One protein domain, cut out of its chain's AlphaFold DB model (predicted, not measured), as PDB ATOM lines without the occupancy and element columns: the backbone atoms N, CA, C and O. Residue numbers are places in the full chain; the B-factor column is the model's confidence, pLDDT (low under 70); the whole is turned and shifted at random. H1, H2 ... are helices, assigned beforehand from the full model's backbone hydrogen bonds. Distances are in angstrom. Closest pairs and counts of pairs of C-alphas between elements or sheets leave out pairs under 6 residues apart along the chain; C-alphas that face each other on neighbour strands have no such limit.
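This is residues 837 to 908 of the 908 residues of an uncharacterized protein of Abscondita terminalis (UniProt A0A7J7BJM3). A loop-built body with little regular structure: residues 837 to 842 and 876 to 885 run side by side through it, with H2 along one side, H3 on another and H1 near one end. The last residues, 902 to 908, run outward as a tail. The printed part has 72 residues with three named helices, H1, H2, H3 in chain order, and no named strand; the class is all helix, with 28 residues in named elements. It is compact, radius of gyration of the C-alphas 12.7 A, spanning 35 by 33 by 19 A.

H1 is residues 850 to 854, from C-alpha 850 at (281.865, 304.208, 216.417). H2, residues 859 to 872, is 20.9 A long. H3, residues 893 to 901, is 11.3 A long and ends at C-alpha 901, (292.309, 295.249, 203.870).

H1 and H3 are close but not clearly touching; their closest C-alphas, Asp 852 and Arg 899, are 8.0 A apart. H2 is apart from H1 and from H3. Every O i to N i+4 pair is within hydrogen-bond range in H3, 8 of 10 in H2, and 0 of 1 in H1, which has 1 of 2 O i to N i+3 pairs.

The C-alphas farthest apart, Asn 851 and Pro 874, are 36.0 A apart. The printed part has no cut; the link from H2 to H3 is long. Residues 856 to 861 and 902 to 908 have pLDDT under 70.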
ATOM      1  N   PHE A 837     268.227 291.995 192.015       91.81
ATOM      2  CA  PHE A 837     269.614 292.127 192.448       91.81
ATOM      3  C   PHE A 837     269.784 293.397 193.286       91.81
ATOM      4  O   PHE A 837     269.120 294.407 193.053       91.81
ATOM      5  N   PHE A 838     270.659 293.367 194.285       93.69
ATOM      6  CA  PHE A 838     270.978 294.525 195.121       93.69
ATOM      7  C   PHE A 838     272.312 294.312 195.835       93.69
ATOM      8  O   PHE A 838     272.791 293.186 195.956       93.69
ATOM      9  N   PHE A 839     272.890 295.397 196.349       92.88
ATOM     10  CA  PHE A 839     274.194 295.384 197.003       92.88
ATOM     11  C   PHE A 839     274.092 295.700 198.486       92.88
ATOM     12  O   PHE A 839     273.358 296.604 198.900       92.88
ATOM     13  N   TYR A 840     274.886 294.989 199.283       92.44
ATOM     14  CA  TYR A 840     275.150 295.364 200.662       92.44
ATOM     15  C   TYR A 840     276.593 295.857 200.804       92.44
ATOM     16  O   TYR A 840     277.527 295.077 200.643       92.44
ATOM     17  N   GLY A 841     276.757 297.143 201.110       89.94
ATOM     18  CA  GLY A 841     278.052 297.790 201.321       89.94
ATOM     19  C   GLY A 841     278.357 298.062 202.796       89.94
ATOM     20  O   GLY A 841     277.570 297.725 203.686       89.94
ATOM     21  N   CYS A 842     279.503 298.692 203.036       88.50
ATOM     22  CA  CYS A 842     279.992 299.065 204.361       88.50
ATOM     23  C   CYS A 842     280.173 300.583 204.417       88.50
ATOM     24  O   CYS A 842     281.146 301.095 203.879       88.50
ATOM     25  N   ASN A 843     279.223 301.295 205.026       87.25
ATOM     26  CA  ASN A 843     279.332 302.734 205.245       87.25
ATOM     27  C   ASN A 843     279.782 303.003 206.704       87.25
ATOM     28  O   ASN A 843     279.068 302.583 207.625       87.25
ATOM     29  N   PRO A 844     280.924 303.694 206.917       86.12
ATOM     30  CA  PRO A 844     281.437 304.002 208.250       86.12
ATOM     31  C   PRO A 844     280.481 304.838 209.110       86.12
ATOM     32  O   PRO A 844     280.235 304.477 210.262       86.12
ATOM     33  N   SER A 845     279.884 305.902 208.560       85.31
ATOM     34  CA  SER A 845     278.950 306.780 209.287       85.31
ATOM     35  C   SER A 845     277.614 306.106 209.629       85.31
ATOM     36  O   SER A 845     276.882 306.558 210.509       85.31
ATOM     37  N   MET A 846     277.302 304.978 208.984       86.75
ATOM     38  CA  MET A 846     276.155 304.119 209.293       86.75
ATOM     39  C   MET A 846     276.542 302.839 210.053       86.75
ATOM     40  O   MET A 846     275.755 301.881 210.081       86.75
ATOM     41  N   SER A 847     277.736 302.777 210.644       88.00
ATOM     42  CA  SER A 847     278.153 301.633 211.454       88.00
ATOM     43  C   SER A 847     277.608 301.705 212.876       88.00
ATOM     44  O   SER A 847     277.476 302.772 213.466       88.00
ATOM     45  N   TRP A 848     277.306 300.540 213.452       89.19
ATOM     46  CA  TRP A 848     277.032 300.420 214.885       89.19
ATOM     47  C   TRP A 848     278.292 300.625 215.748       89.19
ATOM     48  O   TRP A 848     278.170 300.914 216.933       89.19
ATOM     49  N   ASN A 849     279.489 300.420 215.180       85.75
ATOM     50  CA  ASN A 849     280.761 300.565 215.880       85.75
ATOM     51  C   ASN A 849     281.361 301.940 215.572       85.75
ATOM     52  O   ASN A 849     281.861 302.159 214.472       85.75
ATOM     53  N   ASN A 850     281.373 302.832 216.563       86.00
ATOM     54  CA  ASN A 850     281.865 304.208 216.417       86.00
ATOM     55  C   ASN A 850     283.328 304.289 215.943       86.00
ATOM     56  O   ASN A 850     283.712 305.256 215.293       86.00
ATOM     57  N   ASN A 851     284.141 303.257 216.202       84.38
ATOM     58  CA  ASN A 851     285.536 303.219 215.750       84.38
ATOM     59  C   ASN A 851     285.684 303.057 214.237       84.38
ATOM     60  O   ASN A 851     286.782 303.241 213.715       84.38
ATOM     61  N   ASP A 852     284.618 302.682 213.530       84.81
ATOM     62  CA  ASP A 852     284.644 302.602 212.076       84.81
ATOM     63  C   ASP A 852     284.705 303.994 211.427       84.81
ATOM     64  O   ASP A 852     285.152 304.091 210.292       84.81
ATOM     65  N   GLY A 853     284.373 305.079 212.142       80.25
ATOM     66  CA  GLY A 853     284.465 306.454 211.622       80.25
ATOM     67  C   GLY A 853     285.877 306.905 211.222       80.25
ATOM     68  O   GLY A 853     286.028 307.940 210.589       80.25
ATOM     69  N   LYS A 854     286.913 306.125 211.558       79.19
ATOM     70  CA  LYS A 854     288.294 306.332 211.090       79.19
ATOM     71  C   LYS A 854     288.514 305.930 209.625       79.19
ATOM     72  O   LYS A 854     289.544 306.279 209.059       79.19
ATOM     73  N   TYR A 855     287.632 305.105 209.056       76.81
ATOM     74  CA  TYR A 855     287.718 304.700 207.656       76.81
ATOM     75  C   TYR A 855     287.080 305.775 206.779       76.81
ATOM     76  O   TYR A 855     286.070 306.364 207.153       76.81
ATOM     77  N   ASP A 856     287.668 305.989 205.605       69.94
ATOM     78  CA  ASP A 856     287.214 306.969 204.618       69.94
ATOM     79  C   ASP A 856     285.729 306.762 204.254       69.94
ATOM     80  O   ASP A 856     285.325 305.677 203.812       69.94
ATOM     81  N   ASP A 857     284.903 307.796 204.458       65.88
ATOM     82  CA  ASP A 857     283.468 307.779 204.157       65.88
ATOM     83  C   ASP A 857     283.231 308.059 202.672       65.88
ATOM     84  O   ASP A 857     282.607 309.046 202.284       65.88
ATOM     85  N   ARG A 858     283.719 307.149 201.817       65.50
ATOM     86  CA  ARG A 858     283.506 307.174 200.359       65.50
ATOM     87  C   ARG A 858     282.076 306.787 199.993       65.50
ATOM     88  O   ARG A 858     281.841 305.829 199.245       65.50
ATOM     89  N   GLN A 859     281.103 307.531 200.521       60.47
ATOM     90  CA  GLN A 859     279.685 307.371 200.201       60.47
ATOM     91  C   GLN A 859     279.445 307.408 198.696       60.47
ATOM     92  O   GLN A 859     278.576 306.683 198.203       60.47
ATOM     93  N   ASP A 860     280.243 308.204 197.988       65.19
ATOM     94  CA  ASP A 860     280.139 308.411 196.552       65.19
ATOM     95  C   ASP A 860     280.359 307.100 195.805       65.19
ATOM     96  O   ASP A 860     279.497 306.706 195.029       65.19
ATOM     97  N   ILE A 861     281.404 306.325 196.116       69.69
ATOM     98  CA  ILE A 861     281.649 305.030 195.451       69.69
ATOM     99  C   ILE A 861     280.596 303.991 195.854       69.69
ATOM    100  O   ILE A 861     280.084 303.258 195.004       69.69
ATOM    101  N   LEU A 862     280.230 303.942 197.139       72.75
ATOM    102  CA  LEU A 862     279.255 302.975 197.660       72.75
ATOM    103  C   LEU A 862     277.868 303.136 197.018       72.75
ATOM    104  O   LEU A 862     277.157 302.145 196.827       72.75
ATOM    105  N   LYS A 863     277.476 304.369 196.683       74.44
ATOM    106  CA  LYS A 863     276.199 304.673 196.018       74.44
ATOM    107  C   LYS A 863     276.319 304.657 194.491       74.44
ATOM    108  O   LYS A 863     275.418 304.131 193.841       74.44
ATOM    109  N   THR A 864     277.434 305.136 193.940       82.69
ATOM    110  CA  THR A 864     277.669 305.199 192.487       82.69
ATOM    111  C   THR A 864     277.781 303.812 191.870       82.69
ATOM    112  O   THR A 864     277.194 303.577 190.820       82.69
ATOM    113  N   PHE A 865     278.458 302.849 192.510       84.69
ATOM    114  CA  PHE A 865     278.634 301.524 191.902       84.69
ATOM    115  C   PHE A 865     277.294 300.810 191.620       84.69
ATOM    116  O   PHE A 865     277.054 300.454 190.468       84.69
ATOM    117  N   PRO A 866     276.354 300.672 192.580       88.56
ATOM    118  CA  PRO A 866     275.021 300.143 192.287       88.56
ATOM    119  C   PRO A 866     274.246 300.928 191.222       88.56
ATOM    120  O   PRO A 866     273.502 300.316 190.460       88.56
ATOM    121  N   GLN A 867     274.410 302.255 191.159       88.62
ATOM    122  CA  GLN A 867     273.770 303.097 190.140       88.62
ATOM    123  C   GLN A 867     274.325 302.815 188.741       88.62
ATOM    124  O   GLN A 867     273.542 302.652 187.811       88.62
ATOM    125  N   LEU A 868     275.645 302.681 188.599       89.19
ATOM    126  CA  LEU A 868     276.282 302.294 187.340       89.19
ATOM    127  C   LEU A 868     275.825 300.901 186.906       89.19
ATOM    128  O   LEU A 868     275.407 300.722 185.771       89.19
ATOM    129  N   VAL A 869     275.811 299.920 187.815       88.69
ATOM    130  CA  VAL A 869     275.328 298.569 187.476       88.69
ATOM    131  C   VAL A 869     273.846 298.596 187.087       88.69
ATOM    132  O   VAL A 869     273.452 297.864 186.186       88.69
ATOM    133  N   HIS A 870     273.026 299.455 187.700       90.12
ATOM    134  CA  HIS A 870     271.619 299.618 187.325       90.12
ATOM    135  C   HIS A 870     271.431 300.122 185.885       90.12
ATOM    136  O   HIS A 870     270.483 299.702 185.229       90.12
ATOM    137  N   GLN A 871     272.349 300.949 185.368       89.88
ATOM    138  CA  GLN A 871     272.315 301.397 183.967       89.88
ATOM    139  C   GLN A 871     272.501 300.236 182.979       89.88
ATOM    140  O   GLN A 871     271.914 300.254 181.903       89.88
ATOM    141  N   PHE A 872     273.279 299.214 183.352       87.06
ATOM    142  CA  PHE A 872     273.499 298.017 182.530       87.06
ATOM    143  C   PHE A 872     272.520 296.878 182.841       87.06
ATOM    144  O   PHE A 872     272.314 295.996 182.013       87.06
ATOM    145  N   ASN A 873     271.934 296.867 184.039       86.31
ATOM    146  CA  ASN A 873     271.006 295.841 184.487       86.31
ATOM    147  C   ASN A 873     269.806 296.479 185.217       86.31
ATOM    148  O   ASN A 873     269.888 296.751 186.425       86.31
ATOM    149  N   PRO A 874     268.651 296.643 184.541       86.06
ATOM    150  CA  PRO A 874     267.464 297.253 185.141       86.06
ATOM    151  C   PRO A 874     266.883 296.422 186.297       86.06
ATOM    152  O   PRO A 874     266.114 296.937 187.110       86.06
ATOM    153  N   HIS A 875     267.287 295.154 186.443       88.44
ATOM    154  CA  HIS A 875     266.917 294.307 187.576       88.44
ATOM    155  C   HIS A 875     267.713 294.605 188.855       88.44
ATOM    156  O   HIS A 875     267.551 293.891 189.846       88.44
ATOM    157  N   ILE A 876     268.552 295.643 188.890       91.19
ATOM    158  CA  ILE A 876     269.142 296.151 190.134       91.19
ATOM    159  C   ILE A 876     268.122 297.017 190.870       91.19
ATOM    160  O   ILE A 876     267.736 298.091 190.415       91.19
ATOM    161  N   LYS A 877     267.716 296.593 192.066       91.62
ATOM    162  CA  LYS A 877     266.787 297.330 192.922       91.62
ATOM    163  C   LYS A 877     267.549 298.204 193.915       91.62
ATOM    164  O   LYS A 877     267.817 297.797 195.049       91.62
ATOM    165  N   LEU A 878     267.830 299.446 193.518       90.00
ATOM    166  CA  LEU A 878     268.564 300.430 194.334       90.00
ATOM    167  C   LEU A 878     267.961 300.617 195.737       90.00
ATOM    168  O   LEU A 878     268.684 300.641 196.728       90.00
ATOM    169  N   THR A 879     266.631 300.630 195.855       90.69
ATOM    170  CA  THR A 879     265.924 300.760 197.148       90.69
ATOM    171  C   THR A 879     266.149 299.589 198.109       90.69
ATOM    172  O   THR A 879     265.893 299.712 199.307       90.69
ATOM    173  N   SER A 880     266.608 298.442 197.601       90.44
ATOM    174  CA  SER A 880     266.945 297.264 198.407       90.44
ATOM    175  C   SER A 880     268.415 297.218 198.816       90.44
ATOM    176  O   SER A 880     268.755 296.416 199.688       90.44
ATOM    177  N   CYS A 881     269.262 298.087 198.254       90.94
ATOM    178  CA  CYS A 881     270.655 298.210 198.665       90.94
ATOM    179  C   CYS A 881     270.743 298.724 200.111       90.94
ATOM    180  O   CYS A 881     269.932 299.540 200.560       90.94
ATOM    181  N   LYS A 882     271.714 298.216 200.874       90.19
ATOM    182  CA  LYS A 882     271.923 298.578 202.285       90.19
ATOM    183  C   LYS A 882     273.394 298.851 202.535       90.19
ATOM    184  O   LYS A 882     274.247 298.096 202.095       90.19
ATOM    185  N   TYR A 883     273.674 299.891 203.308       89.12
ATOM    186  CA  TYR A 883     275.047 300.290 203.630       89.12
ATOM    187  C   TYR A 883     275.321 300.318 205.137       89.12
ATOM    188  O   TYR A 883     276.467 300.434 205.559       89.12
ATOM    189  N   LYS A 884     274.266 300.174 205.950       88.56
ATOM    190  CA  LYS A 884     274.358 300.089 207.408       88.56
ATOM    191  C   LYS A 884     275.120 298.829 207.815       88.56
ATOM    192  O   LYS A 884     274.792 297.731 207.353       88.56
ATOM    193  N   ILE A 885     276.066 298.977 208.737       89.44
ATOM    194  CA  ILE A 885     276.773 297.852 209.353       89.44
ATOM    195  C   ILE A 885     276.113 297.568 210.700       89.44
ATOM    196  O   ILE A 885     276.088 298.416 211.588       89.44
ATOM    197  N   GLN A 886     275.556 296.370 210.847       87.69
ATOM    198  CA  GLN A 886     274.920 295.901 212.081       87.69
ATOM    199  C   GLN A 886     275.890 295.046 212.898       87.69
ATOM    200  O   GLN A 886     276.764 294.390 212.328       87.69
ATOM    201  N   LYS A 887     275.689 295.001 214.221       88.38
ATOM    202  CA  LYS A 887     276.501 294.196 215.147       88.38
ATOM    203  C   LYS A 887     276.547 292.723 214.752       88.38
ATOM    204  O   LYS A 887     277.626 292.170 214.595       88.38
ATOM    205  N   SER A 888     275.396 292.135 214.430       87.50
ATOM    206  CA  SER A 888     275.275 290.737 213.983       87.50
ATOM    207  C   SER A 888     276.002 290.411 212.669       87.50
ATOM    208  O   SER A 888     276.176 289.240 212.333       87.50
ATOM    209  N   LYS A 889     276.424 291.425 211.900       89.50
ATOM    210  CA  LYS A 889     277.098 291.256 210.603       89.50
ATOM    211  C   LYS A 889     278.602 291.528 210.667       89.50
ATOM    212  O   LYS A 889     279.263 291.466 209.632       89.50
ATOM    213  N   GLU A 890     279.160 291.808 211.844       90.81
ATOM    214  CA  GLU A 890     280.575 292.172 211.991       90.81
ATOM    215  C   GLU A 890     281.553 291.087 211.528       90.81
ATOM    216  O   GLU A 890     282.654 291.402 211.086       90.81
ATOM    217  N   SER A 891     281.135 289.822 211.610       92.25
ATOM    218  CA  SER A 891     281.931 288.649 211.253       92.25
ATOM    219  C   SER A 891     281.696 288.155 209.825       92.25
ATOM    220  O   SER A 891     282.177 287.081 209.463       92.25
ATOM    221  N   THR A 892     280.968 288.929 209.013       94.88
ATOM    222  CA  THR A 892     280.740 288.630 207.593       94.88
ATOM    223  C   THR A 892     281.935 289.020 206.740       94.88
ATOM    224  O   THR A 892     282.663 289.964 207.066       94.88
ATOM    225  N   GLY A 893     282.110 288.333 205.608       92.94
ATOM    226  CA  GLY A 893     283.251 288.555 204.723       92.94
ATOM    227  C   GLY A 893     283.399 290.001 204.284       92.94
ATOM    228  O   GLY A 893     284.485 290.560 204.412       92.94
ATOM    229  N   ARG A 894     282.306 290.653 203.864       92.25
ATOM    230  CA  ARG A 894     282.357 292.057 203.418       92.25
ATOM    231  C   ARG A 894     282.856 293.017 204.502       92.25
ATOM    232  O   ARG A 894     283.618 293.929 204.199       92.25
ATOM    233  N   VAL A 895     282.426 292.829 205.754       91.69
ATOM    234  CA  VAL A 895     282.744 293.758 206.852       91.69
ATOM    235  C   VAL A 895     284.171 293.531 207.319       91.69
ATOM    236  O   VAL A 895     284.914 294.489 207.518       91.69
ATOM    237  N   VAL A 896     284.572 292.265 207.452       92.19
ATOM    238  CA  VAL A 896     285.934 291.918 207.851       92.19
ATOM    239  C   VAL A 896     286.930 292.363 206.788       92.19
ATOM    240  O   VAL A 896     287.871 293.064 207.139       92.19
ATOM    241  N   ALA A 897     286.704 292.026 205.514       90.56
ATOM    242  CA  ALA A 897     287.575 292.435 204.414       90.56
ATOM    243  C   ALA A 897     287.726 293.962 204.354       90.56
ATOM    244  O   ALA A 897     288.844 294.462 204.280       90.56
ATOM    245  N   TRP A 898     286.622 294.705 204.474       88.56
ATOM    246  CA  TRP A 898     286.637 296.170 204.521       88.56
ATOM    247  C   TRP A 898     287.467 296.737 205.668       88.56
ATOM    248  O   TRP A 898     288.289 297.621 205.436       88.56
ATOM    249  N   ARG A 899     287.320 296.197 206.881       87.06
ATOM    250  CA  ARG A 899     288.091 296.655 208.043       87.06
ATOM    251  C   ARG A 899     289.565 296.264 207.981       87.06
ATOM    252  O   ARG A 899     290.391 297.005 208.498       87.06
ATOM    253  N   SER A 900     289.895 295.094 207.434       79.00
ATOM    254  CA  SER A 900     291.262 294.564 207.500       79.00
ATOM    255  C   SER A 900     292.129 294.894 206.291       79.00
ATOM    256  O   SER A 900     293.344 294.816 206.409       79.00
ATOM    257  N   LEU A 901     291.548 295.206 205.127       72.56
ATOM    258  CA  LEU A 901     292.309 295.249 203.870       72.56
ATOM    259  C   LEU A 901     292.499 296.645 203.267       72.56
ATOM    260  O   LEU A 901     293.223 296.742 202.281       72.56
ATOM    261  N   GLU A 902     291.919 297.699 203.853       67.38
ATOM    262  CA  GLU A 902     292.083 299.103 203.422       67.38
ATOM    263  C   GLU A 902     292.065 299.261 201.885       67.38
ATOM    264  O   GLU A 902     293.104 299.460 201.246       67.38
ATOM    265  N   PHE A 903     290.878 299.116 201.284       67.44
ATOM    266  CA  PHE A 903     290.694 299.217 199.832       67.44
ATOM    267  C   PHE A 903     291.223 300.559 199.300       67.44
ATOM    268  O   PHE A 903     290.858 301.628 199.792       67.44
ATOM    269  N   SER A 904     292.099 300.504 198.293       46.72
ATOM    270  CA  SER A 904     292.778 301.694 197.765       46.72
ATOM    271  C   SER A 904     291.791 302.620 197.035       46.72
ATOM    272  O   SER A 904     290.809 302.164 196.446       46.72
ATOM    273  N   ALA A 905     292.004 303.936 197.105       38.91
ATOM    274  CA  ALA A 905     291.296 304.886 196.246       38.91
ATOM    275  C   ALA A 905     291.703 304.668 194.780       38.91
ATOM    276  O   ALA A 905     292.877 304.381 194.540       38.91
ATOM    277  N   PRO A 906     290.794 304.814 193.795       34.75
ATOM    278  CA  PRO A 906     291.254 305.218 192.479       34.75
ATOM    279  C   PRO A 906     291.927 306.581 192.668       34.75
ATOM    280  O   PRO A 906     291.283 307.533 193.110       34.75
ATOM    281  N   THR A 907     293.230 306.666 192.419       25.00
ATOM    282  CA  THR A 907     293.819 307.960 192.078       25.00
ATOM    283  C   THR A 907     293.085 308.441 190.820       25.00
ATOM    284  O   THR A 907     292.945 307.622 189.906       25.00
ATOM    285  N   PRO A 908     292.533 309.669 190.820       27.22
ATOM    286  CA  PRO A 908     291.782 310.203 189.687       27.22
ATOM    287  C   PRO A 908     292.571 310.157 188.377       27.22
ATOM    288  O   PRO A 908     293.821 310.250 188.433       27.22
TER     289      PRO A 908